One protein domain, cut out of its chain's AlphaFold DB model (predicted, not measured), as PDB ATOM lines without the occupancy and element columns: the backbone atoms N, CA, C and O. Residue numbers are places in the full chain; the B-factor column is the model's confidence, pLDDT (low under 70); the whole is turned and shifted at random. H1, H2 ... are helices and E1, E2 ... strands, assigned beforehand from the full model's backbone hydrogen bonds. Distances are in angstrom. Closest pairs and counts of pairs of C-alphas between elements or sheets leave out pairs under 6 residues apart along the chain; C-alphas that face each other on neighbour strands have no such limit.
ATOM      1  N   GLU A  33     475.295 425.958 389.043       80.00
ATOM      2  CA  GLU A  33     475.472 425.136 390.240       80.00
ATOM      3  C   GLU A  33     476.334 425.849 391.292       80.00
ATOM      4  O   GLU A  33     475.944 425.944 392.453       80.00
ATOM      5  N   GLU A  34     477.447 426.462 390.876       85.00
ATOM      6  CA  GLU A  34     478.290 427.292 391.749       85.00
ATOM      7  C   GLU A  34     477.484 428.451 392.376       85.00
ATOM      8  O   GLU A  34     477.600 428.719 393.574       85.00
ATOM      9  N   LYS A  35     476.595 429.094 391.603       76.94
ATOM     10  CA  LYS A  35     475.686 430.139 392.108       76.94
ATOM     11  C   LYS A  35     474.673 429.603 393.126       76.94
ATOM     12  O   LYS A  35     474.439 430.261 394.141       76.94
ATOM     13  N   ARG A  36     474.079 428.425 392.888       82.12
ATOM     14  CA  ARG A  36     473.143 427.779 393.832       82.12
ATOM     15  C   ARG A  36     473.813 427.462 395.164       82.12
ATOM     16  O   ARG A  36     473.216 427.707 396.208       82.12
ATOM     17  N   ILE A  37     475.060 426.995 395.128       86.19
ATOM     18  CA  ILE A  37     475.850 426.724 396.333       86.19
ATOM     19  C   ILE A  37     476.055 428.011 397.144       86.19
ATOM     20  O   ILE A  37     475.770 428.025 398.341       86.19
ATOM     21  N   ILE A  38     476.481 429.111 396.507       88.06
ATOM     22  CA  ILE A  38     476.635 430.407 397.195       88.06
ATOM     23  C   ILE A  38     475.292 430.866 397.781       88.06
ATOM     24  O   ILE A  38     475.229 431.270 398.943       88.06
ATOM     25  N   LYS A  39     474.209 430.773 397.000       86.88
ATOM     26  CA  LYS A  39     472.864 431.180 397.426       86.88
ATOM     27  C   LYS A  39     472.383 430.396 398.649       86.88
ATOM     28  O   LYS A  39     471.871 431.013 399.576       86.88
ATOM     29  N   ALA A  40     472.615 429.086 398.708       88.44
ATOM     30  CA  ALA A  40     472.241 428.268 399.863       88.44
ATOM     31  C   ALA A  40     472.941 428.730 401.156       88.44
ATOM     32  O   ALA A  40     472.326 428.775 402.225       88.44
ATOM     33  N   PHE A  41     474.213 429.131 401.066       93.00
ATOM     34  CA  PHE A  41     474.935 429.707 402.203       93.00
ATOM     35  C   PHE A  41     474.429 431.103 402.581       93.00
ATOM     36  O   PHE A  41     474.293 431.395 403.770       93.00
ATOM     37  N   ILE A  42     474.097 431.944 401.596       89.75
ATOM     38  CA  ILE A  42     473.454 433.247 401.820       89.75
ATOM     39  C   ILE A  42     472.118 433.079 402.556       89.75
ATOM     40  O   ILE A  42     471.887 433.743 403.563       89.75
ATOM     41  N   GLU A  43     471.258 432.176 402.092       90.06
ATOM     42  CA  GLU A  43     469.941 431.920 402.688       90.06
ATOM     43  C   GLU A  43     470.066 431.355 404.102       90.06
ATOM     44  O   GLU A  43     469.400 431.836 405.016       90.06
ATOM     45  N   SER A  44     470.994 430.417 404.313       92.62
ATOM     46  CA  SER A  44     471.298 429.896 405.649       92.62
ATOM     47  C   SER A  44     471.759 431.017 406.583       92.62
ATOM     48  O   SER A  44     471.292 431.116 407.714       92.62
ATOM     49  N   THR A  45     472.622 431.915 406.099       92.94
ATOM     50  CA  THR A  45     473.095 433.070 406.876       92.94
ATOM     51  C   THR A  45     471.948 434.012 407.245       92.94
ATOM     52  O   THR A  45     471.880 434.451 408.390       92.94
ATOM     53  N   LYS A  46     471.020 434.281 406.314       89.75
ATOM     54  CA  LYS A  46     469.833 435.115 406.565       89.75
ATOM     55  C   LYS A  46     468.925 434.527 407.643       89.75
ATOM     56  O   LYS A  46     468.543 435.261 408.542       89.75
ATOM     57  N   ILE A  47     468.675 433.215 407.622       92.56
ATOM     58  CA  ILE A  47     467.872 432.535 408.658       92.56
ATOM     59  C   ILE A  47     468.454 432.790 410.053       92.56
ATOM     60  O   ILE A  47     467.727 433.132 410.987       92.56
ATOM     61  N   TYR A  48     469.774 432.660 410.207       94.00
ATOM     62  CA  TYR A  48     470.418 432.945 411.488       94.00
ATOM     63  C   TYR A  48     470.454 434.442 411.805       94.00
ATOM     64  O   TYR A  48     470.355 434.799 412.973       94.00
ATOM     65  N   GLN A  49     470.544 435.323 410.806       91.94
ATOM     66  CA  GLN A  49     470.443 436.767 411.016       91.94
ATOM     67  C   GLN A  49     469.067 437.177 411.552       91.94
ATOM     68  O   GLN A  49     468.992 437.981 412.482       91.94
ATOM     69  N   ASP A  50     467.997 436.591 411.021       92.25
ATOM     70  CA  ASP A  50     466.635 436.808 411.507       92.25
ATOM     71  C   ASP A  50     466.489 436.289 412.942       92.25
ATOM     72  O   ASP A  50     466.032 437.022 413.817       92.25
ATOM     73  N   ALA A  51     467.016 435.094 413.236       93.69
ATOM     74  CA  ALA A  51     467.036 434.551 414.594       93.69
ATOM     75  C   ALA A  51     467.823 435.432 415.587       93.69
ATOM     76  O   ALA A  51     467.418 435.575 416.742       93.69
ATOM     77  N   ILE A  52     468.933 436.049 415.159       93.81
ATOM     78  CA  ILE A  52     469.690 437.022 415.967       93.81
ATOM     79  C   ILE A  52     468.829 438.252 416.260       93.81
ATOM     80  O   ILE A  52     468.793 438.710 417.403       93.81
ATOM     81  N   ASN A  53     468.145 438.787 415.247       92.31
ATOM     82  CA  ASN A  53     467.289 439.962 415.391       92.31
ATOM     83  C   ASN A  53     466.116 439.683 416.344       92.31
ATOM     84  O   ASN A  53     465.852 440.495 417.234       92.31
ATOM     85  N   ASP A  54     465.484 438.515 416.219       95.56
ATOM     86  CA  ASP A  54     464.419 438.063 417.115       95.56
ATOM     87  C   ASP A  54     464.931 437.903 418.551       95.56
ATOM     88  O   ASP A  54     464.343 438.452 419.482       95.56
ATOM     89  N   CYS A  55     466.082 437.250 418.752       95.44
ATOM     90  CA  CYS A  55     466.674 437.109 420.086       95.44
ATOM     91  C   CYS A  55     467.016 438.466 420.716       95.44
ATOM     92  O   CYS A  55     466.773 438.664 421.904       95.44
ATOM     93  N   LYS A  56     467.550 439.418 419.939       93.75
ATOM     94  CA  LYS A  56     467.858 440.777 420.422       93.75
ATOM     95  C   LYS A  56     466.595 441.536 420.819       93.75
ATOM     96  O   LYS A  56     466.601 442.259 421.816       93.75
ATOM     97  N   LYS A  57     465.505 441.358 420.071       95.25
ATOM     98  CA  LYS A  57     464.200 441.930 420.406       95.25
ATOM     99  C   LYS A  57     463.653 441.342 421.711       95.25
ATOM    100  O   LYS A  57     463.285 442.098 422.607       95.25
ATOM    101  N   GLU A  58     463.667 440.019 421.848       96.94
ATOM    102  CA  GLU A  58     463.195 439.315 423.048       96.94
ATOM    103  C   GLU A  58     464.059 439.608 424.291       96.94
ATOM    104  O   GLU A  58     463.540 439.749 425.403       96.94
ATOM    105  N   GLU A  59     465.380 439.759 424.125       96.56
ATOM    106  CA  GLU A  59     466.287 440.216 425.186       96.56
ATOM    107  C   GLU A  59     465.863 441.594 425.712       96.56
ATOM    108  O   GLU A  59     465.730 441.786 426.927       96.56
ATOM    109  N   GLU A  60     465.635 442.545 424.806       95.12
ATOM    110  CA  GLU A  60     465.261 443.917 425.141       95.12
ATOM    111  C   GLU A  60     463.889 443.983 425.834       95.12
ATOM    112  O   GLU A  60     463.723 444.690 426.835       95.12
ATOM    113  N   GLU A  61     462.909 443.206 425.368       95.56
ATOM    114  CA  GLU A  61     461.596 443.088 426.013       95.56
ATOM    115  C   GLU A  61     461.699 442.472 427.419       95.56
ATOM    116  O   GLU A  61     461.123 442.993 428.384       95.56
ATOM    117  N   ALA A  62     462.496 441.411 427.585       94.94
ATOM    118  CA  ALA A  62     462.738 440.795 428.888       94.94
ATOM    119  C   ALA A  62     463.440 441.756 429.863       94.94
ATOM    120  O   ALA A  62     463.097 441.786 431.052       94.94
ATOM    121  N   ARG A  63     464.387 442.567 429.373       94.19
ATOM    122  CA  ARG A  63     465.087 443.585 430.165       94.19
ATOM    123  C   ARG A  63     464.131 444.680 430.634       94.19
ATOM    124  O   ARG A  63     464.134 445.011 431.821       94.19
ATOM    125  N   LYS A  64     463.262 445.181 429.748       95.06
ATOM    126  CA  LYS A  64     462.204 446.155 430.087       95.06
ATOM    127  C   LYS A  64     461.231 445.622 431.137       95.06
ATOM    128  O   LYS A  64     460.792 446.375 432.001       95.06
ATOM    129  N   ALA A  65     460.940 444.322 431.112       94.69
ATOM    130  CA  ALA A  65     460.085 443.659 432.095       94.69
ATOM    131  C   ALA A  65     460.796 443.292 433.419       94.69
ATOM    132  O   ALA A  65     460.200 442.617 434.260       94.69
ATOM    133  N   GLY A  66     462.071 443.662 433.611       94.00
ATOM    134  CA  GLY A  66     462.858 443.318 434.805       94.00
ATOM    135  C   GLY A  66     463.246 441.834 434.912       94.00
ATOM    136  O   GLY A  66     463.718 441.381 435.958       94.00
ATOM    137  N   LYS A  67     463.073 441.045 433.842       95.56
ATOM    138  CA  LYS A  67     463.333 439.597 433.803       95.56
ATOM    139  C   LYS A  67     464.786 439.300 433.416       95.56
ATOM    140  O   LYS A  67     465.061 438.679 432.392       95.56
ATOM    141  N   ASN A  68     465.735 439.689 434.269       92.81
ATOM    142  CA  ASN A  68     467.177 439.619 433.969       92.81
ATOM    143  C   ASN A  68     467.697 438.214 433.600       92.81
ATOM    144  O   ASN A  68     468.579 438.090 432.753       92.81
ATOM    145  N   LYS A  69     467.155 437.142 434.201       94.69
ATOM    146  CA  LYS A  69     467.537 435.760 433.845       94.69
ATOM    147  C   LYS A  69     467.087 435.387 432.428       94.69
ATOM    148  O   LYS A  69     467.846 434.755 431.706       94.69
ATOM    149  N   THR A  70     465.883 435.799 432.031       93.88
ATOM    150  CA  THR A  70     465.337 435.563 430.686       93.88
ATOM    151  C   THR A  70     466.085 436.381 429.638       93.88
ATOM    152  O   THR A  70     466.457 435.832 428.609       93.88
ATOM    153  N   ALA A  71     466.393 437.648 429.932       93.44
ATOM    154  CA  ALA A  71     467.219 438.480 429.057       93.44
ATOM    155  C   ALA A  71     468.594 437.838 428.798       93.44
ATOM    156  O   ALA A  71     469.046 437.778 427.659       93.44
ATOM    157  N   LYS A  72     469.227 437.263 429.834       95.31
ATOM    158  CA  LYS A  72     470.491 436.532 429.672       95.31
ATOM    159  C   LYS A  72     470.362 435.322 428.736       95.31
ATOM    160  O   LYS A  72     471.234 435.129 427.902       95.31
ATOM    161  N   ILE A  73     469.289 434.535 428.845       96.06
ATOM    162  CA  ILE A  73     469.063 433.374 427.964       96.06
ATOM    163  C   ILE A  73     468.967 433.818 426.498       96.06
ATOM    164  O   ILE A  73     469.612 433.218 425.643       96.06
ATOM    165  N   TRP A  74     468.213 434.883 426.216       96.31
ATOM    166  CA  TRP A  74     468.089 435.421 424.859       96.31
ATOM    167  C   TRP A  74     469.403 435.986 424.322       96.31
ATOM    168  O   TRP A  74     469.744 435.739 423.168       96.31
ATOM    169  N   LYS A  75     470.193 436.642 425.175       95.25
ATOM    170  CA  LYS A  75     471.542 437.100 424.827       95.25
ATOM    171  C   LYS A  75     472.493 435.944 424.490       95.25
ATOM    172  O   LYS A  75     473.233 436.005 423.505       95.25
ATOM    173  N   ASP A  76     472.485 434.891 425.306       94.31
ATOM    174  CA  ASP A  76     473.324 433.707 425.103       94.31
ATOM    175  C   ASP A  76     472.906 432.971 423.807       94.31
ATOM    176  O   ASP A  76     473.762 432.545 423.029       94.31
ATOM    177  N   ALA A  77     471.599 432.908 423.513       94.44
ATOM    178  CA  ALA A  77     471.065 432.377 422.257       94.44
ATOM    179  C   ALA A  77     471.459 433.230 421.036       94.44
ATOM    180  O   ALA A  77     471.928 432.682 420.038       94.44
ATOM    181  N   ALA A  78     471.355 434.562 421.128       94.00
ATOM    182  CA  ALA A  78     471.815 435.475 420.079       94.00
ATOM    183  C   ALA A  78     473.304 435.265 419.775       94.00
ATOM    184  O   ALA A  78     473.686 435.169 418.615       94.00
ATOM    185  N   THR A  79     474.135 435.100 420.810       94.19
ATOM    186  CA  THR A  79     475.580 434.851 420.662       94.19
ATOM    187  C   THR A  79     475.862 433.532 419.928       94.19
ATOM    188  O   THR A  79     476.745 433.465 419.071       94.19
ATOM    189  N   LEU A  80     475.095 432.475 420.219       93.75
ATOM    190  CA  LEU A  80     475.200 431.193 419.516       93.75
ATOM    191  C   LEU A  80     474.817 431.323 418.031       93.75
ATOM    192  O   LEU A  80     475.514 430.798 417.153       93.75
ATOM    193  N   PHE A  81     473.732 432.043 417.739       95.25
ATOM    194  CA  PHE A  81     473.311 432.301 416.363       95.25
ATOM    195  C   PHE A  81     474.290 433.212 415.621       95.25
ATOM    196  O   PHE A  81     474.567 432.947 414.457       95.25
ATOM    197  N   GLU A  82     474.904 434.196 416.284       95.12
ATOM    198  CA  GLU A  82     475.978 435.028 415.722       95.12
ATOM    199  C   GLU A  82     477.175 434.180 415.278       95.12
ATOM    200  O   GLU A  82     477.667 434.356 414.163       95.12
ATOM    201  N   GLY A  83     477.618 433.216 416.094       92.75
ATOM    202  CA  GLY A  83     478.681 432.284 415.703       92.75
ATOM    203  C   GLY A  83     478.310 431.442 414.476       92.75
ATOM    204  O   GLY A  83     479.129 431.229 413.582       92.75
ATOM    205  N   THR A  84     477.049 431.019 414.392       94.25
ATOM    206  CA  THR A  84     476.550 430.197 413.281       94.25
ATOM    207  C   THR A  84     476.389 431.011 411.992       94.25
ATOM    208  O   THR A  84     476.875 430.595 410.939       94.25
ATOM    209  N   ALA A  85     475.802 432.209 412.074       93.56
ATOM    210  CA  ALA A  85     475.715 433.164 410.970       93.56
ATOM    211  C   ALA A  85     477.109 433.532 410.449       93.56
ATOM    212  O   ALA A  85     477.319 433.594 409.242       93.56
ATOM    213  N   ARG A  86     478.089 433.703 411.349       95.62
ATOM    214  CA  ARG A  86     479.483 433.969 410.979       95.62
ATOM    215  C   ARG A  86     480.091 432.844 410.148       95.62
ATOM    216  O   ARG A  86     480.713 433.122 409.129       95.62
ATOM    217  N   ASN A  87     479.873 431.589 410.535       95.31
ATOM    218  CA  ASN A  87     480.384 430.436 409.794       95.31
ATOM    219  C   ASN A  87     479.778 430.337 408.386       95.31
ATOM    220  O   ASN A  87     480.515 430.204 407.404       95.31
ATOM    221  N   TYR A  88     478.452 430.439 408.270       94.69
ATOM    222  CA  TYR A  88     477.785 430.374 406.969       94.69
ATOM    223  C   TYR A  88     478.108 431.588 406.088       94.69
ATOM    224  O   TYR A  88     478.405 431.408 404.906       94.69
ATOM    225  N   GLY A  89     478.161 432.791 406.662       93.94
ATOM    226  CA  GLY A  89     478.517 434.018 405.952       93.94
ATOM    227  C   GLY A  89     479.958 433.997 405.442       93.94
ATOM    228  O   GLY A  89     480.200 434.294 404.274       93.94
ATOM    229  N   ASN A  90     480.914 433.546 406.263       95.19
ATOM    230  CA  ASN A  90     482.301 433.338 405.831       95.19
ATOM    231  C   ASN A  90     482.402 432.301 404.709       95.19
ATOM    232  O   ASN A  90     483.167 432.486 403.765       95.19
ATOM    233  N   THR A  91     481.603 431.233 404.776       95.31
ATOM    234  CA  THR A  91     481.565 430.218 403.717       95.31
ATOM    235  C   THR A  91     480.999 430.798 402.419       95.31
ATOM    236  O   THR A  91     481.570 430.562 401.357       95.31
ATOM    237  N   ALA A  92     479.939 431.613 402.487       92.62
ATOM    238  CA  ALA A  92     479.417 432.334 401.326       92.62
ATOM    239  C   ALA A  92     480.490 433.249 400.715       92.62
ATOM    240  O   ALA A  92     480.747 433.175 399.517       92.62
ATOM    241  N   VAL A  93     481.182 434.043 401.540       92.69
ATOM    242  CA  VAL A  93     482.295 434.906 401.110       92.69
ATOM    243  C   VAL A  93     483.393 434.091 400.422       92.69
ATOM    244  O   VAL A  93     483.811 434.458 399.322       92.69
ATOM    245  N   GLN A  94     483.831 432.984 401.023       92.81
ATOM    246  CA  GLN A  94     484.882 432.126 400.479       92.81
ATOM    247  C   GLN A  94     484.467 431.486 399.151       92.81
ATOM    248  O   GLN A  94     485.241 431.498 398.197       92.81
ATOM    249  N   LYS A  95     483.238 430.966 399.055       91.06
ATOM    250  CA  LYS A  95     482.715 430.381 397.814       91.06
ATOM    251  C   LYS A  95     482.530 431.418 396.716       91.06
ATOM    252  O   LYS A  95     482.808 431.124 395.557       91.06
ATOM    253  N   THR A  96     482.158 432.644 397.066       88.62
ATOM    254  CA  THR A  96     482.157 433.751 396.112       88.62
ATOM    255  C   THR A  96     483.570 434.073 395.625       88.62
ATOM    256  O   THR A  96     483.728 434.288 394.434       88.62
ATOM    257  N   ASP A  97     484.601 434.077 396.486       86.69
ATOM    258  CA  ASP A  97     485.993 434.261 396.024       86.69
ATOM    259  C   ASP A  97     486.397 433.162 395.036       86.69
ATOM    260  O   ASP A  97     486.920 433.457 393.968       86.69
ATOM    261  N   GLU A  98     486.118 431.905 395.387       88.06
ATOM    262  CA  GLU A  98     486.488 430.722 394.605       88.06
ATOM    263  C   GLU A  98     485.804 430.697 393.229       88.06
ATOM    264  O   GLU A  98     486.454 430.483 392.208       88.06
ATOM    265  N   TYR A  99     484.489 430.921 393.178       86.31
ATOM    266  CA  TYR A  99     483.715 430.725 391.949       86.31
ATOM    267  C   TYR A  99     483.699 431.941 391.025       86.31
ATOM    268  O   TYR A  99     483.589 431.765 389.809       86.31
ATOM    269  N   TYR A 100     483.845 433.149 391.580       79.75
ATOM    270  CA  TYR A 100     484.043 434.372 390.798       79.75
ATOM    271  C   TYR A 100     485.528 434.671 390.532       79.75
ATOM    272  O   TYR A 100     485.821 435.641 389.841       79.75
ATOM    273  N   ASP A 101     486.456 433.847 391.034       80.25
ATOM    274  CA  ASP A 101     487.912 434.015 390.886       80.25
ATOM    275  C   ASP A 101     488.419 435.400 391.340       80.25
ATOM    276  O   ASP A 101     489.252 436.041 390.702       80.25
ATOM    277  N   ILE A 102     487.870 435.899 392.452       79.88
ATOM    278  CA  ILE A 102     488.148 437.257 392.931       79.88
ATOM    279  C   ILE A 102     489.557 437.313 393.530       79.88
ATOM    280  O   ILE A 102     489.833 436.748 394.593       79.88
ATOM    281  N   GLN A 103     490.441 438.057 392.869       78.19
ATOM    282  CA  GLN A 103     491.814 438.263 393.319       78.19
ATOM    283  C   GLN A 103     491.878 439.275 394.469       78.19
ATOM    284  O   GLN A 103     491.427 440.418 394.351       78.19
ATOM    285  N   LYS A 104     492.479 438.856 395.586       81.94
ATOM    286  CA  LYS A 104     492.664 439.679 396.789       81.94
ATOM    287  C   LYS A 104     494.067 440.294 396.806       81.94
ATOM    288  O   LYS A 104     495.030 439.581 396.518       81.94
ATOM    289  N   PRO A 105     494.240 441.568 397.201       79.81
ATOM    290  CA  PRO A 105     495.570 442.128 397.418       79.81
ATOM    291  C   PRO A 105     496.312 441.343 398.510       79.81
ATOM    292  O   PRO A 105     495.723 440.985 399.532       79.81
ATOM    293  N   ALA A 106     497.613 441.090 398.330       80.19
ATOM    294  CA  ALA A 106     498.402 440.363 399.331       80.19
ATOM    295  C   ALA A 106     498.321 441.044 400.713       80.19
ATOM    296  O   ALA A 106     498.415 442.270 400.787       80.19
ATOM    297  N   GLY A 107     498.154 440.259 401.781       83.50
ATOM    298  CA  GLY A 107     497.943 440.778 403.138       83.50
ATOM    299  C   GLY A 107     496.497 441.190 403.452       83.50
ATOM    300  O   GLY A 107     496.253 441.777 404.499       83.50
ATOM    301  N   THR A 108     495.532 440.890 402.571       86.62
ATOM    302  CA  THR A 108     494.108 441.205 402.785       86.62
ATOM    303  C   THR A 108     493.317 439.977 403.228       86.62
ATOM    304  O   THR A 108     493.364 438.925 402.585       86.62
ATOM    305  N   THR A 109     492.537 440.123 404.296       91.19
ATOM    306  CA  THR A 109     491.577 439.124 404.788       91.19
ATOM    307  C   THR A 109     490.149 439.626 404.588       91.19
ATOM    308  O   THR A 109     489.904 440.826 404.666       91.19
ATOM    309  N   ILE A 110     489.207 438.721 404.303       91.50
ATOM    310  CA  ILE A 110     487.779 439.050 404.181       91.50
ATOM    311  C   ILE A 110     487.014 438.216 405.205       91.50
ATOM    312  O   ILE A 110     487.158 436.993 405.222       91.50
ATOM    313  N   GLU A 111     486.200 438.863 406.030       92.75
ATOM    314  CA  GLU A 111     485.361 438.208 407.032       92.75
ATOM    315  C   GLU A 111     483.929 438.741 406.999       92.75
ATOM    316  O   GLU A 111     483.681 439.902 406.683       92.75
ATOM    317  N   TYR A 112     482.970 437.884 407.329       94.44
ATOM    318  CA  TYR A 112     481.584 438.263 407.548       94.44
ATOM    319  C   TYR A 112     481.365 438.641 409.017       94.44
ATOM    320  O   TYR A 112     481.768 437.902 409.924       94.44
ATOM    321  N   ASP A 113     480.685 439.762 409.258       93.69
ATOM    322  CA  ASP A 113     480.296 440.204 410.597       93.69
ATOM    323  C   ASP A 113     478.769 440.374 410.734       93.69
ATOM    324  O   ASP A 113     478.223 441.356 410.224       93.69
ATOM    325  N   PRO A 114     478.064 439.480 411.464       91.75
ATOM    326  CA  PRO A 114     476.607 439.540 411.646       91.75
ATOM    327  C   PRO A 114     476.119 440.775 412.417       91.75
ATOM    328  O   PRO A 114     474.922 441.063 412.431       91.75
ATOM    329  N   ASN A 115     477.026 441.501 413.076       88.88
ATOM    330  CA  ASN A 115     476.711 442.704 413.846       88.88
ATOM    331  C   ASN A 115     476.921 444.005 413.060       88.88
ATOM    332  O   ASN A 115     476.633 445.089 413.569       88.88
ATOM    333  N   CYS A 116     477.414 443.921 411.826       86.94
ATOM    334  CA  CYS A 116     477.625 445.087 410.987       86.94
ATOM    335  C   CYS A 116     476.307 445.599 410.366       86.94
ATOM    336  O   CYS A 116     475.446 444.816 409.984       86.94
ATOM    337  N   THR A 117     476.150 446.922 410.232       81.81
ATOM    338  CA  THR A 117     474.896 447.567 409.783       81.81
ATOM    339  C   THR A 117     474.952 448.205 408.387       81.81
ATOM    340  O   THR A 117     473.933 448.686 407.890       81.81
ATOM    341  N   VAL A 118     476.123 448.225 407.744       77.56
ATOM    342  CA  VAL A 118     476.317 448.742 406.373       77.56
ATOM    343  C   VAL A 118     476.303 447.593 405.352       77.56
ATOM    344  O   VAL A 118     475.869 446.496 405.689       77.56
ATOM    345  N   TYR A 119     476.713 447.827 404.100       74.19
ATOM    346  CA  TYR A 119     476.914 446.752 403.113       74.19
ATOM    347  C   TYR A 119     478.221 446.007 403.373       74.19
ATOM    348  O   TYR A 119     478.231 444.793 403.560       74.19
ATOM    349  N   ALA A 120     479.308 446.754 403.457       82.94
ATOM    350  CA  ALA A 120     480.609 446.276 403.863       82.94
ATOM    351  C   ALA A 120     481.438 447.468 404.350       82.94
ATOM    352  O   ALA A 120     480.979 448.613 404.297       82.94
ATOM    353  N   LYS A 121     482.611 447.191 404.913       82.38
ATOM    354  CA  LYS A 121     483.578 448.221 405.287       82.38
ATOM    355  C   LYS A 121     484.992 447.662 405.281       82.38
ATOM    356  O   LYS A 121     485.218 446.539 405.735       82.38
ATOM    357  N   VAL A 122     485.951 448.500 404.920       83.12
ATOM    358  CA  VAL A 122     487.372 448.293 405.210       83.12
ATOM    359  C   VAL A 122     487.761 449.216 406.362       83.12
ATOM    360  O   VAL A 122     487.708 450.429 406.205       83.12
ATOM    361  N   PRO A 123     488.093 448.726 407.567       81.69
ATOM    362  CA  PRO A 123     488.645 449.590 408.603       81.69
ATOM    363  C   PRO A 123     490.008 450.139 408.173       81.69
ATOM    364  O   PRO A 123     490.827 449.411 407.613       81.69
ATOM    365  N   TYR A 124     490.270 451.411 408.476       74.06
ATOM    366  CA  TYR A 124     491.595 451.996 408.281       74.06
ATOM    367  C   TYR A 124     492.651 451.227 409.090       74.06
ATOM    368  O   TYR A 124     492.413 450.868 410.246       74.06
ATOM    369  N   THR A 125     493.818 451.003 408.488       73.94
ATOM    370  CA  THR A 125     494.979 450.380 409.130       73.94
ATOM    371  C   THR A 125     496.266 451.009 408.605       73.94
ATOM    372  O   THR A 125     496.386 451.282 407.412       73.94
ATOM    373  N   GLU A 126     497.235 451.224 409.495       76.38
ATOM    374  CA  GLU A 126     498.605 451.602 409.119       76.38
ATOM    375  C   GLU A 126     499.432 450.371 408.704       76.38
ATOM    376  O   GLU A 126     500.412 450.486 407.966       76.38
ATOM    377  N   ASP A 127     499.016 449.172 409.131       83.31
ATOM    378  CA  ASP A 127     499.644 447.910 408.747       83.31
ATOM    379  C   ASP A 127     499.160 447.473 407.360       83.31
ATOM    380  O   ASP A 127     498.178 446.741 407.200       83.31
ATOM    381  N   LYS A 128     499.892 447.916 406.334       80.00
ATOM    382  CA  LYS A 128     499.648 447.598 404.917       80.00
ATOM    383  C   LYS A 128     499.765 446.105 404.573       80.00
ATOM    384  O   LYS A 128     499.418 445.716 403.456       80.00
ATOM    385  N   ASN A 129     500.254 445.274 405.497       83.31
ATOM    386  CA  ASN A 129     500.349 443.823 405.330       83.31
ATOM    387  C   ASN A 129     499.203 443.063 406.015       83.31
ATOM    388  O   ASN A 129     499.137 441.840 405.886       83.31
ATOM    389  N   ASN A 130     498.305 443.768 406.711       86.88
ATOM    390  CA  ASN A 130     497.188 443.188 407.447       86.88
ATOM    391  C   ASN A 130     495.917 444.037 407.287       86.88
ATOM    392  O   ASN A 130     495.462 444.720 408.207       86.88
ATOM    393  N   ILE A 131     495.343 443.998 406.085       86.75
ATOM    394  CA  ILE A 131     494.118 444.721 405.732       86.75
ATOM    395  C   ILE A 131     492.910 443.802 405.948       86.75
ATOM    396  O   ILE A 131     492.922 442.633 405.553       86.75
ATOM    397  N   LYS A 132     491.846 444.322 406.567       90.19
ATOM    398  CA  LYS A 132     490.607 443.574 406.825       90.19
ATOM    399  C   LYS A 132     489.449 444.155 406.033       90.19
ATOM    400  O   LYS A 132     489.152 445.335 406.154       90.19
ATOM    401  N   VAL A 133     488.757 443.313 405.280       89.81
ATOM    402  CA  VAL A 133     487.497 443.642 404.614       89.81
ATOM    403  C   VAL A 133     486.367 442.950 405.366       89.81
ATOM    404  O   VAL A 133     486.376 441.730 405.521       89.81
ATOM    405  N   ILE A 134     485.390 443.721 405.835       90.94
ATOM    406  CA  ILE A 134     484.256 443.215 406.608       90.94
ATOM    407  C   ILE A 134     483.006 443.255 405.736       90.94
ATOM    408  O   ILE A 134     482.535 444.333 405.376       90.94
ATOM    409  N   ILE A 135     482.446 442.087 405.437       91.88
ATOM    410  CA  ILE A 135     481.172 441.925 404.735       91.88
ATOM    411  C   ILE A 135     480.039 441.870 405.754       91.88
ATOM    412  O   ILE A 135     480.109 441.146 406.748       91.88
ATOM    413  N   CYS A 136     478.982 442.636 405.507       89.75
ATOM    414  CA  CYS A 136     477.879 442.806 406.441       89.75
ATOM    415  C   CYS A 136     476.608 442.110 405.917       89.75
ATOM    416  O   CYS A 136     476.517 441.807 404.724       89.75
ATOM    417  N   PRO A 137     475.587 441.877 406.765       88.31
ATOM    418  CA  PRO A 137     474.367 441.162 406.379       88.31
ATOM    419  C   PRO A 137     473.662 441.774 405.164       88.31
ATOM    420  O   PRO A 137     473.097 441.062 404.336       88.31
ATOM    421  N   ARG A 138     473.738 443.102 405.012       82.25
ATOM    422  CA  ARG A 138     473.102 443.824 403.908       82.25
ATOM    423  C   ARG A 138     473.697 443.477 402.538       82.25
ATOM    424  O   ARG A 138     472.961 443.474 401.562       82.25
ATOM    425  N   ALA A 139     474.978 443.109 402.459       80.06
ATOM    426  CA  ALA A 139     475.604 442.634 401.218       80.06
ATOM    427  C   ALA A 139     475.116 441.251 400.764       80.06
ATOM    428  O   ALA A 139     475.481 440.787 399.688       80.06
ATOM    429  N   LEU A 140     474.293 440.581 401.570       83.62
ATOM    430  CA  LEU A 140     473.692 439.299 401.223       83.62
ATOM    431  C   LEU A 140     472.250 439.453 400.707       83.62
ATOM    432  O   LEU A 140     471.617 438.445 400.394       83.62
ATOM    433  N   SER A 141     471.697 440.675 400.635       73.81
ATOM    434  CA  SER A 141     470.261 440.896 400.392       73.81
ATOM    435  C   SER A 141     469.781 440.361 399.041       73.81
ATOM    436  O   SER A 141     468.787 439.636 399.018       73.81
ATOM    437  N   ASP A 142     470.538 440.591 397.970       68.12
ATOM    438  CA  ASP A 142     470.070 440.387 396.590       68.12
ATOM    439  C   ASP A 142     470.716 439.175 395.897       68.12
ATOM    440  O   ASP A 142     470.407 438.878 394.746       68.12
ATOM    441  N   GLY A 143     471.563 438.421 396.610       78.81
ATOM    442  CA  GLY A 143     472.132 437.160 396.129       78.81
ATOM    443  C   GLY A 143     473.640 437.192 395.841       78.81
ATOM    444  O   GLY A 143     474.352 438.090 396.302       78.81
ATOM    445  N   PRO A 144     474.159 436.155 395.153       80.38
ATOM    446  CA  PRO A 144     475.591 435.963 394.925       80.38
ATOM    447  C   PRO A 144     476.308 437.111 394.200       80.38
ATOM    448  O   PRO A 144     477.470 437.371 394.516       80.38
ATOM    449  N   GLY A 145     475.665 437.791 393.245       70.50
ATOM    450  CA  GLY A 145     476.287 438.870 392.472       70.50
ATOM    451  C   GLY A 145     476.404 440.175 393.254       70.50
ATOM    452  O   GLY A 145     477.480 440.764 393.232       70.50
ATOM    453  N   LEU A 146     475.399 440.560 394.055       73.75
ATOM    454  CA  LEU A 146     475.541 441.652 395.040       73.75
ATOM    455  C   LEU A 146     476.718 441.395 395.991       73.75
ATOM    456  O   LEU A 146     477.517 442.298 396.249       73.75
ATOM    457  N   LEU A 147     476.848 440.165 396.497       82.62
ATOM    458  CA  LEU A 147     477.959 439.798 397.374       82.62
ATOM    459  C   LEU A 147     479.307 439.908 396.643       82.62
ATOM    460  O   LEU A 147     480.265 440.446 397.199       82.62
ATOM    461  N   ALA A 148     479.396 439.423 395.402       80.31
ATOM    462  CA  ALA A 148     480.605 439.524 394.585       80.31
ATOM    463  C   ALA A 148     480.986 440.986 394.307       80.31
ATOM    464  O   ALA A 148     482.123 441.378 394.557       80.31
ATOM    465  N   SER A 149     480.021 441.796 393.873       71.69
ATOM    466  CA  SER A 149     480.179 443.229 393.634       71.69
ATOM    467  C   SER A 149     480.676 443.953 394.878       71.69
ATOM    468  O   SER A 149     481.681 444.659 394.816       71.69
ATOM    469  N   THR A 150     479.996 443.748 396.009       75.12
ATOM    470  CA  THR A 150     480.338 444.431 397.257       75.12
ATOM    471  C   THR A 150     481.776 444.103 397.645       75.12
ATOM    472  O   THR A 150     482.541 444.982 398.022       75.12
ATOM    473  N   LYS A 151     482.197 442.845 397.484       84.00
ATOM    474  CA  LYS A 151     483.580 442.444 397.751       84.00
ATOM    475  C   LYS A 151     484.581 443.103 396.811       84.00
ATOM    476  O   LYS A 151     485.621 443.550 397.273       84.00
ATOM    477  N   ILE A 152     484.292 443.149 395.512       74.38
ATOM    478  CA  ILE A 152     485.171 443.781 394.519       74.38
ATOM    479  C   ILE A 152     485.370 445.264 394.853       74.38
ATOM    480  O   ILE A 152     486.506 445.735 394.838       74.38
ATOM    481  N   HIS A 153     484.288 445.954 395.220       71.06
ATOM    482  CA  HIS A 153     484.310 447.348 395.649       71.06
ATOM    483  C   HIS A 153     485.206 447.551 396.880       71.06
ATOM    484  O   HIS A 153     486.115 448.374 396.868       71.06
ATOM    485  N   GLU A 154     485.027 446.758 397.936       78.50
ATOM    486  CA  GLU A 154     485.847 446.909 399.145       78.50
ATOM    487  C   GLU A 154     487.309 446.480 398.953       78.50
ATOM    488  O   GLU A 154     488.214 447.025 399.582       78.50
ATOM    489  N   LEU A 155     487.579 445.521 398.067       79.06
ATOM    490  CA  LEU A 155     488.953 445.155 397.721       79.06
ATOM    491  C   LEU A 155     489.676 446.279 396.978       79.06
ATOM    492  O   LEU A 155     490.903 446.332 397.026       79.06
ATOM    493  N   GLU A 156     488.946 447.181 396.326       71.69
ATOM    494  CA  GLU A 156     489.532 448.387 395.756       71.69
ATOM    495  C   GLU A 156     489.985 449.370 396.836       71.69
ATOM    496  O   GLU A 156     491.137 449.806 396.813       71.69
ATOM    497  N   HIS A 157     489.160 449.603 397.861       70.31
ATOM    498  CA  HIS A 157     489.585 450.361 399.045       70.31
ATOM    499  C   HIS A 157     490.840 449.748 399.685       70.31
ATOM    500  O   HIS A 157     491.784 450.456 400.033       70.31
ATOM    501  N   ALA A 158     490.917 448.415 399.766       75.25
ATOM    502  CA  ALA A 158     492.110 447.722 400.260       75.25
ATOM    503  C   ALA A 158     493.361 447.947 399.380       75.25
ATOM    504  O   ALA A 158     494.471 448.052 399.910       75.25
ATOM    505  N   ARG A 159     493.219 448.048 398.050       74.38
ATOM    506  CA  ARG A 159     494.339 448.377 397.145       74.38
ATOM    507  C   ARG A 159     494.838 449.803 397.373       74.38
ATOM    508  O   ARG A 159     496.050 449.993 397.474       74.38
ATOM    509  N   GLN A 160     493.927 450.760 397.531       69.50
ATOM    510  CA  GLN A 160     494.256 452.168 397.785       69.50
ATOM    511  C   GLN A 160     495.030 452.358 399.100       69.50
ATOM    512  O   GLN A 160     496.069 453.024 399.122       69.50
ATOM    513  N   ILE A 161     494.611 451.684 400.181       71.50
ATOM    514  CA  ILE A 161     495.354 451.674 401.459       71.50
ATOM    515  C   ILE A 161     496.802 451.208 401.249       71.50
ATOM    516  O   ILE A 161     497.749 451.761 401.819       71.50
ATOM    517  N   LYS A 162     497.004 450.190 400.405       72.62
ATOM    518  CA  LYS A 162     498.324 449.603 400.172       72.62
ATOM    519  C   LYS A 162     499.274 450.562 399.449       72.62
ATOM    520  O   LYS A 162     500.426 450.703 399.869       72.62
ATOM    521  N   VAL A 163     498.798 451.260 398.420       66.50
ATOM    522  CA  VAL A 163     499.616 452.220 397.652       66.50
ATOM    523  C   VAL A 163     499.834 453.553 398.375       66.50
ATOM    524  O   VAL A 163     500.795 454.248 398.072       66.50
ATOM    525  N   GLY A 164     499.078 453.833 399.443       60.94
ATOM    526  CA  GLY A 164     499.278 455.009 400.298       60.94
ATOM    527  C   GLY A 164     498.426 456.223 399.932       60.94
ATOM    528  O   GLY A 164     498.649 457.282 400.508       60.94
ATOM    529  N   ASP A 165     497.446 456.048 399.046       52.41
ATOM    530  CA  ASP A 165     496.498 457.092 398.632       52.41
ATOM    531  C   ASP A 165     495.496 457.459 399.739       52.41
ATOM    532  O   ASP A 165     495.046 458.593 399.856       52.41
ATOM    533  N   SER A 166     495.170 456.536 400.650       51.91
ATOM    534  CA  SER A 166     494.231 456.829 401.741       51.91
ATOM    535  C   SER A 166     494.890 457.694 402.828       51.91
ATOM    536  O   SER A 166     495.401 457.190 403.834       51.91
ATOM    537  N   SER A 167     494.901 459.011 402.632       42.62
ATOM    538  CA  SER A 167     495.656 459.941 403.478       42.62
ATOM    539  C   SER A 167     495.092 460.153 404.893       42.62
ATOM    540  O   SER A 167     495.811 460.713 405.724       42.62
ATOM    541  N   LYS A 168     493.854 459.731 405.228       49.72
ATOM    542  CA  LYS A 168     493.263 459.928 406.577       49.72
ATOM    543  C   LYS A 168     492.202 458.886 406.981       49.72
ATOM    544  O   LYS A 168     491.457 458.407 406.127       49.72
ATOM    545  N   PRO A 169     492.019 458.626 408.295       41.53
ATOM    546  CA  PRO A 169     490.869 457.882 408.808       41.53
ATOM    547  C   PRO A 169     489.547 458.543 408.384       41.53
ATOM    548  O   PRO A 169     489.299 459.704 408.708       41.53
ATOM    549  N   GLY A 170     488.691 457.807 407.670       44.91
ATOM    550  CA  GLY A 170     487.356 458.272 407.269       44.91
ATOM    551  C   GLY A 170     487.285 459.080 405.968       44.91
ATOM    552  O   GLY A 170     486.193 459.513 405.608       44.91
ATOM    553  N   TYR A 171     488.401 459.255 405.255       41.34
ATOM    554  CA  TYR A 171     488.428 459.769 403.885       41.34
ATOM    555  C   TYR A 171     488.933 458.661 402.962       41.34
ATOM    556  O   TYR A 171     490.133 458.406 402.886       41.34
ATOM    557  N   TRP A 172     488.001 457.982 402.301       49.00
ATOM    558  CA  TRP A 172     488.324 457.102 401.183       49.00
ATOM    559  C   TRP A 172     488.522 457.977 399.954       49.00
ATOM    560  O   TRP A 172     487.708 458.871 399.703       49.00
ATOM    561  N   GLU A 173     489.604 457.752 399.216       48.97
ATOM    562  CA  GLU A 173     489.686 458.302 397.874       48.97
ATOM    563  C   GLU A 173     488.582 457.678 397.013       48.97
ATOM    564  O   GLU A 173     488.037 456.616 397.326       48.97
ATOM    565  N   ASN A 174     488.181 458.369 395.952       51.91
ATOM    566  CA  ASN A 174     487.169 457.831 395.051       51.91
ATOM    567  C   ASN A 174     487.682 456.491 394.477       51.91
ATOM    568  O   ASN A 174     488.822 456.420 394.020       51.91
ATOM    569  N   CYS A 175     486.875 455.422 394.518       49.91
ATOM    570  CA  CYS A 175     487.261 454.126 393.945       49.91
ATOM    571  C   CYS A 175     487.649 454.281 392.470       49.91
ATOM    572  O   CYS A 175     487.020 455.054 391.740       49.91
ATOM    573  N   THR A 176     488.636 453.509 392.003       49.09
ATOM    574  CA  THR A 176     489.016 453.555 390.587       49.09
ATOM    575  C   THR A 176     487.887 453.053 389.687       49.09
ATOM    576  O   THR A 176     487.038 452.240 390.072       49.09
ATOM    577  N   TRP A 177     487.895 453.520 388.438       44.31
ATOM    578  CA  TRP A 177     486.940 453.095 387.421       44.31
ATOM    579  C   TRP A 177     486.946 451.573 387.216       44.31
ATOM    580  O   TRP A 177     485.877 450.980 387.110       44.31
ATOM    581  N   TRP A 178     488.114 450.922 387.242       47.31
ATOM    582  CA  TRP A 178     488.222 449.463 387.125       47.31
ATOM    583  C   TRP A 178     487.574 448.719 388.290       47.31
ATOM    584  O   TRP A 178     486.906 447.709 388.059       47.31
ATOM    585  N   GLY A 179     487.702 449.240 389.516       48.88
ATOM    586  CA  GLY A 179     486.993 448.714 390.682       48.88
ATOM    587  C   GLY A 179     485.476 448.738 390.482       48.88
ATOM    588  O   GLY A 179     484.807 447.722 390.672       48.88
ATOM    589  N   HIS A 180     484.935 449.855 389.987       52.78
ATOM    590  CA  HIS A 180     483.506 449.989 389.685       52.78
ATOM    591  C   HIS A 180     483.049 449.253 388.411       52.78
ATOM    592  O   HIS A 180     481.907 448.808 388.329       52.78
ATOM    593  N   TYR A 181     483.910 449.082 387.410       47.69
ATOM    594  CA  TYR A 181     483.605 448.310 386.205       47.69
ATOM    595  C   TYR A 181     483.531 446.810 386.516       47.69
ATOM    596  O   TYR A 181     482.607 446.130 386.073       47.69
ATOM    597  N   ALA A 182     484.449 446.299 387.339       51.22
ATOM    598  CA  ALA A 182     484.391 444.934 387.855       51.22
ATOM    599  C   ALA A 182     483.183 444.727 388.795       51.22
ATOM    600  O   ALA A 182     482.528 443.682 388.728       51.22
ATOM    601  N   GLU A 183     482.834 445.736 389.606       54.59
ATOM    602  CA  GLU A 183     481.589 445.780 390.386       54.59
ATOM    603  C   GLU A 183     480.367 445.613 389.463       54.59
ATOM    604  O   GLU A 183     479.555 444.709 389.668       54.59
ATOM    605  N   GLN A 184     480.279 446.416 388.398       54.00
ATOM    606  CA  GLN A 184     479.174 446.391 387.439       54.00
ATOM    607  C   GLN A 184     479.111 445.074 386.650       54.00
ATOM    608  O   GLN A 184     478.039 444.492 386.528       54.00
ATOM    609  N   LEU A 185     480.245 444.537 386.190       54.59
ATOM    610  CA  LEU A 185     480.322 443.236 385.516       54.59
ATOM    611  C   LEU A 185     479.797 442.097 386.394       54.59
ATOM    612  O   LEU A 185     479.080 441.227 385.906       54.59
ATOM    613  N   SER A 186     480.127 442.089 387.688       53.66
ATOM    614  CA  SER A 186     479.662 441.039 388.601       53.66
ATOM    615  C   SER A 186     478.137 441.044 388.806       53.66
ATOM    616  O   SER A 186     477.548 439.967 388.941       53.66
ATOM    617  N   TYR A 187     477.501 442.220 388.726       54.06
ATOM    618  CA  TYR A 187     476.042 442.379 388.703       54.06
ATOM    619  C   TYR A 187     475.414 442.093 387.339       54.06
ATOM    620  O   TYR A 187     474.394 441.414 387.267       54.06
ATOM    621  N   ASP A 188     476.001 442.569 386.243       52.66
ATOM    622  CA  ASP A 188     475.466 442.362 384.890       52.66
ATOM    623  C   ASP A 188     475.510 440.869 384.502       52.66
ATOM    624  O   ASP A 188     474.628 440.355 383.807       52.66
ATOM    625  N   LEU A 189     476.490 440.124 385.032       50.06
ATOM    626  CA  LEU A 189     476.552 438.656 384.972       50.06
ATOM    627  C   LEU A 189     475.440 437.954 385.782       50.06
ATOM    628  O   LEU A 189     475.246 436.736 385.634       50.06
ATOM    629  N   GLU A 190     474.729 438.687 386.640       48.84
ATOM    630  CA  GLU A 190     473.556 438.250 387.399       48.84
ATOM    631  C   GLU A 190     472.240 438.671 386.713       48.84
ATOM    632  O   GLU A 190     471.366 437.820 386.548       48.84
ATOM    633  N   GLU A 191     472.109 439.912 386.220       46.97
ATOM    634  CA  GLU A 191     470.850 440.422 385.640       46.97
ATOM    635  C   GLU A 191     470.551 439.969 384.200       46.97
ATOM    636  O   GLU A 191     469.381 439.823 383.853       46.97
ATOM    637  N   ILE A 192     471.550 439.683 383.355       41.53
ATOM    638  CA  ILE A 192     471.288 439.353 381.934       41.53
ATOM    639  C   ILE A 192     470.751 437.912 381.744       41.53
ATOM    640  O   ILE A 192     470.270 437.570 380.666       41.53
ATOM    641  N   TYR A 193     470.773 437.054 382.775       39.66
ATOM    642  CA  TYR A 193     470.394 435.633 382.642       39.66
ATOM    643  C   TYR A 193     469.550 435.051 383.792       39.66
ATOM    644  O   TYR A 193     469.448 433.829 383.905       39.66
ATOM    645  N   ARG A 212     470.962 453.730 385.476       43.94
ATOM    646  CA  ARG A 212     471.228 455.106 385.025       43.94
ATOM    647  C   ARG A 212     472.072 455.885 386.024       43.94
ATOM    648  O   ARG A 212     473.034 456.511 385.608       43.94
ATOM    649  N   SER A 213     471.735 455.865 387.312       38.72
ATOM    650  CA  SER A 213     472.472 456.592 388.353       38.72
ATOM    651  C   SER A 213     473.925 456.126 388.438       38.72
ATOM    652  O   SER A 213     474.822 456.954 388.575       38.72
ATOM    653  N   ARG A 214     474.166 454.817 388.303       47.28
ATOM    654  CA  ARG A 214     475.509 454.229 388.286       47.28
ATOM    655  C   ARG A 214     476.240 454.519 386.979       47.28
ATOM    656  O   ARG A 214     477.380 454.948 387.034       47.28
ATOM    657  N   ALA A 215     475.571 454.455 385.827       44.00
ATOM    658  CA  ALA A 215     476.145 454.893 384.553       44.00
ATOM    659  C   ALA A 215     476.499 456.394 384.544       44.00
ATOM    660  O   ALA A 215     477.522 456.767 383.983       44.00
ATOM    661  N   TYR A 216     475.702 457.257 385.186       38.25
ATOM    662  CA  TYR A 216     476.015 458.681 385.364       38.25
ATOM    663  C   TYR A 216     477.180 458.904 386.337       38.25
ATOM    664  O   TYR A 216     477.999 459.783 386.090       38.25
ATOM    665  N   HIS A 217     477.292 458.098 387.395       39.12
ATOM    666  CA  HIS A 217     478.413 458.141 388.337       39.12
ATOM    667  C   HIS A 217     479.724 457.654 387.688       39.12
ATOM    668  O   HIS A 217     480.727 458.359 387.721       39.12
ATOM    669  N   SER A 218     479.692 456.519 386.981       42.31
ATOM    670  CA  SER A 218     480.810 456.002 386.181       42.31
ATOM    671  C   SER A 218     481.187 456.936 385.029       42.31
ATOM    672  O   SER A 218     482.363 457.048 384.706       42.31
ATOM    673  N   LYS A 219     480.222 457.649 384.431       39.25
ATOM    674  CA  LYS A 219     480.482 458.693 383.428       39.25
ATOM    675  C   LYS A 219     481.107 459.950 384.047       39.25
ATOM    676  O   LYS A 219     482.031 460.502 383.470       39.25
ATOM    677  N   GLY A 220     480.677 460.345 385.247       37.97
ATOM    678  CA  GLY A 220     481.304 461.424 386.017       37.97
ATOM    679  C   GLY A 220     482.755 461.132 386.423       37.97
ATOM    680  O   GLY A 220     483.542 462.064 386.538       37.97
ATOM    681  N   MET A 221     483.118 459.851 386.583       43.47
ATOM    682  CA  MET A 221     484.494 459.386 386.829       43.47
ATOM    683  C   MET A 221     485.307 459.209 385.533       43.47
ATOM    684  O   MET A 221     486.508 459.465 385.522       43.47
ATOM    685  N   LYS A 222     484.655 458.797 384.434       43.03
ATOM    686  CA  LYS A 222     485.260 458.619 383.104       43.03
ATOM    687  C   LYS A 222     485.806 459.920 382.517       43.03
ATOM    688  O   LYS A 222     486.794 459.898 381.791       43.03
ATOM    689  N   ASP A 223     485.174 461.047 382.817       44.16
ATOM    690  CA  ASP A 223     485.448 462.245 382.037       44.16
ATOM    691  C   ASP A 223     486.719 463.010 382.458       44.16
ATOM    692  O   ASP A 223     487.103 463.848 381.653       44.16
ATOM    693  N   ASN A 224     487.387 462.778 383.617       52.28
ATOM    694  CA  ASN A 224     488.484 463.679 384.069       52.28
ATOM    695  C   ASN A 224     489.411 463.274 385.246       52.28
ATOM    696  O   ASN A 224     489.515 464.017 386.230       52.28
TER     697      ASN A 224
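What this domain is: This is residues 33 to 193 and 212 to 224 of the 552 residues of an uncharacterized protein of candidate division BRC1 bacterium ADurb.Bin183 (UniProt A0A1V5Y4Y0). What is the main picture? A small sheet of two parallel strands, E1 and E2, lies beside the open end of a long helical hairpin, H1 and H2, with H4 covering it. H5 folds back along H4, and H6 lies outside H5. What are the counts and size? The printed part has 174 residues, mostly helix, with six named helices and two named strands, in the order H1 H2 E1 E2 H3 H4 H5 H6. It is only just compact, close to loose: radius of gyration of the C-alphas 18.4 A, spans 60 by 41 by 31 A.

Where its parts are: Where are the strands? E1 is residues 108 to 112 and E2 131 to 135. Where are the helices? H1 is residues 33 to 64, 47.0 A from C-alpha 33 at (475.472, 425.136, 390.240), and H2 68 to 100, 46.6 A. H3 is residues 137 to 140, H4 144 to 163, 29.1 A, H5 177 to 191, and H6 212 to 222, ending at C-alpha (485.260, 458.619, 383.104).

How they stand to each other: What pairs the strands? N 109 and O 131 are 2.8 A apart, within hydrogen-bond range. What is near the sheet? The closest C-alphas of E2 and H4 are Ile 131 and Ala 158, 6.6 A; of E1 and H2, Asn 90 and Tyr 112, 5.3 A. How do the helices stand? H1 and H2, a hairpin, touch at Glu 59 and Ala 71, C-alphas 4.3 A apart, at a shallow tilt of 18 degrees, opposite ways. H4 and H5, also a hairpin, touch at Ser 149 and Glu 183, C-alphas 4.4 A apart. Are the backbones complete? In H1, H2, H4 and H6 every O i to N i+4 pair is within hydrogen-bond range, in H5 10 of 11; H3 is too short for one.

The domain as a whole: How far does it reach? The two C-alphas farthest apart, of Lys 69 and Asp 223, are 60.9 A apart. What is missing or unsure? Residues 194 to 211 are not printed, a gap of 19.6 A between C-alphas 193 and 212; pLDDT is under 70 at residues 142, 160, 163 to 193 and 212 to 224. Which links are long? E1 to E2 and H4 to H5.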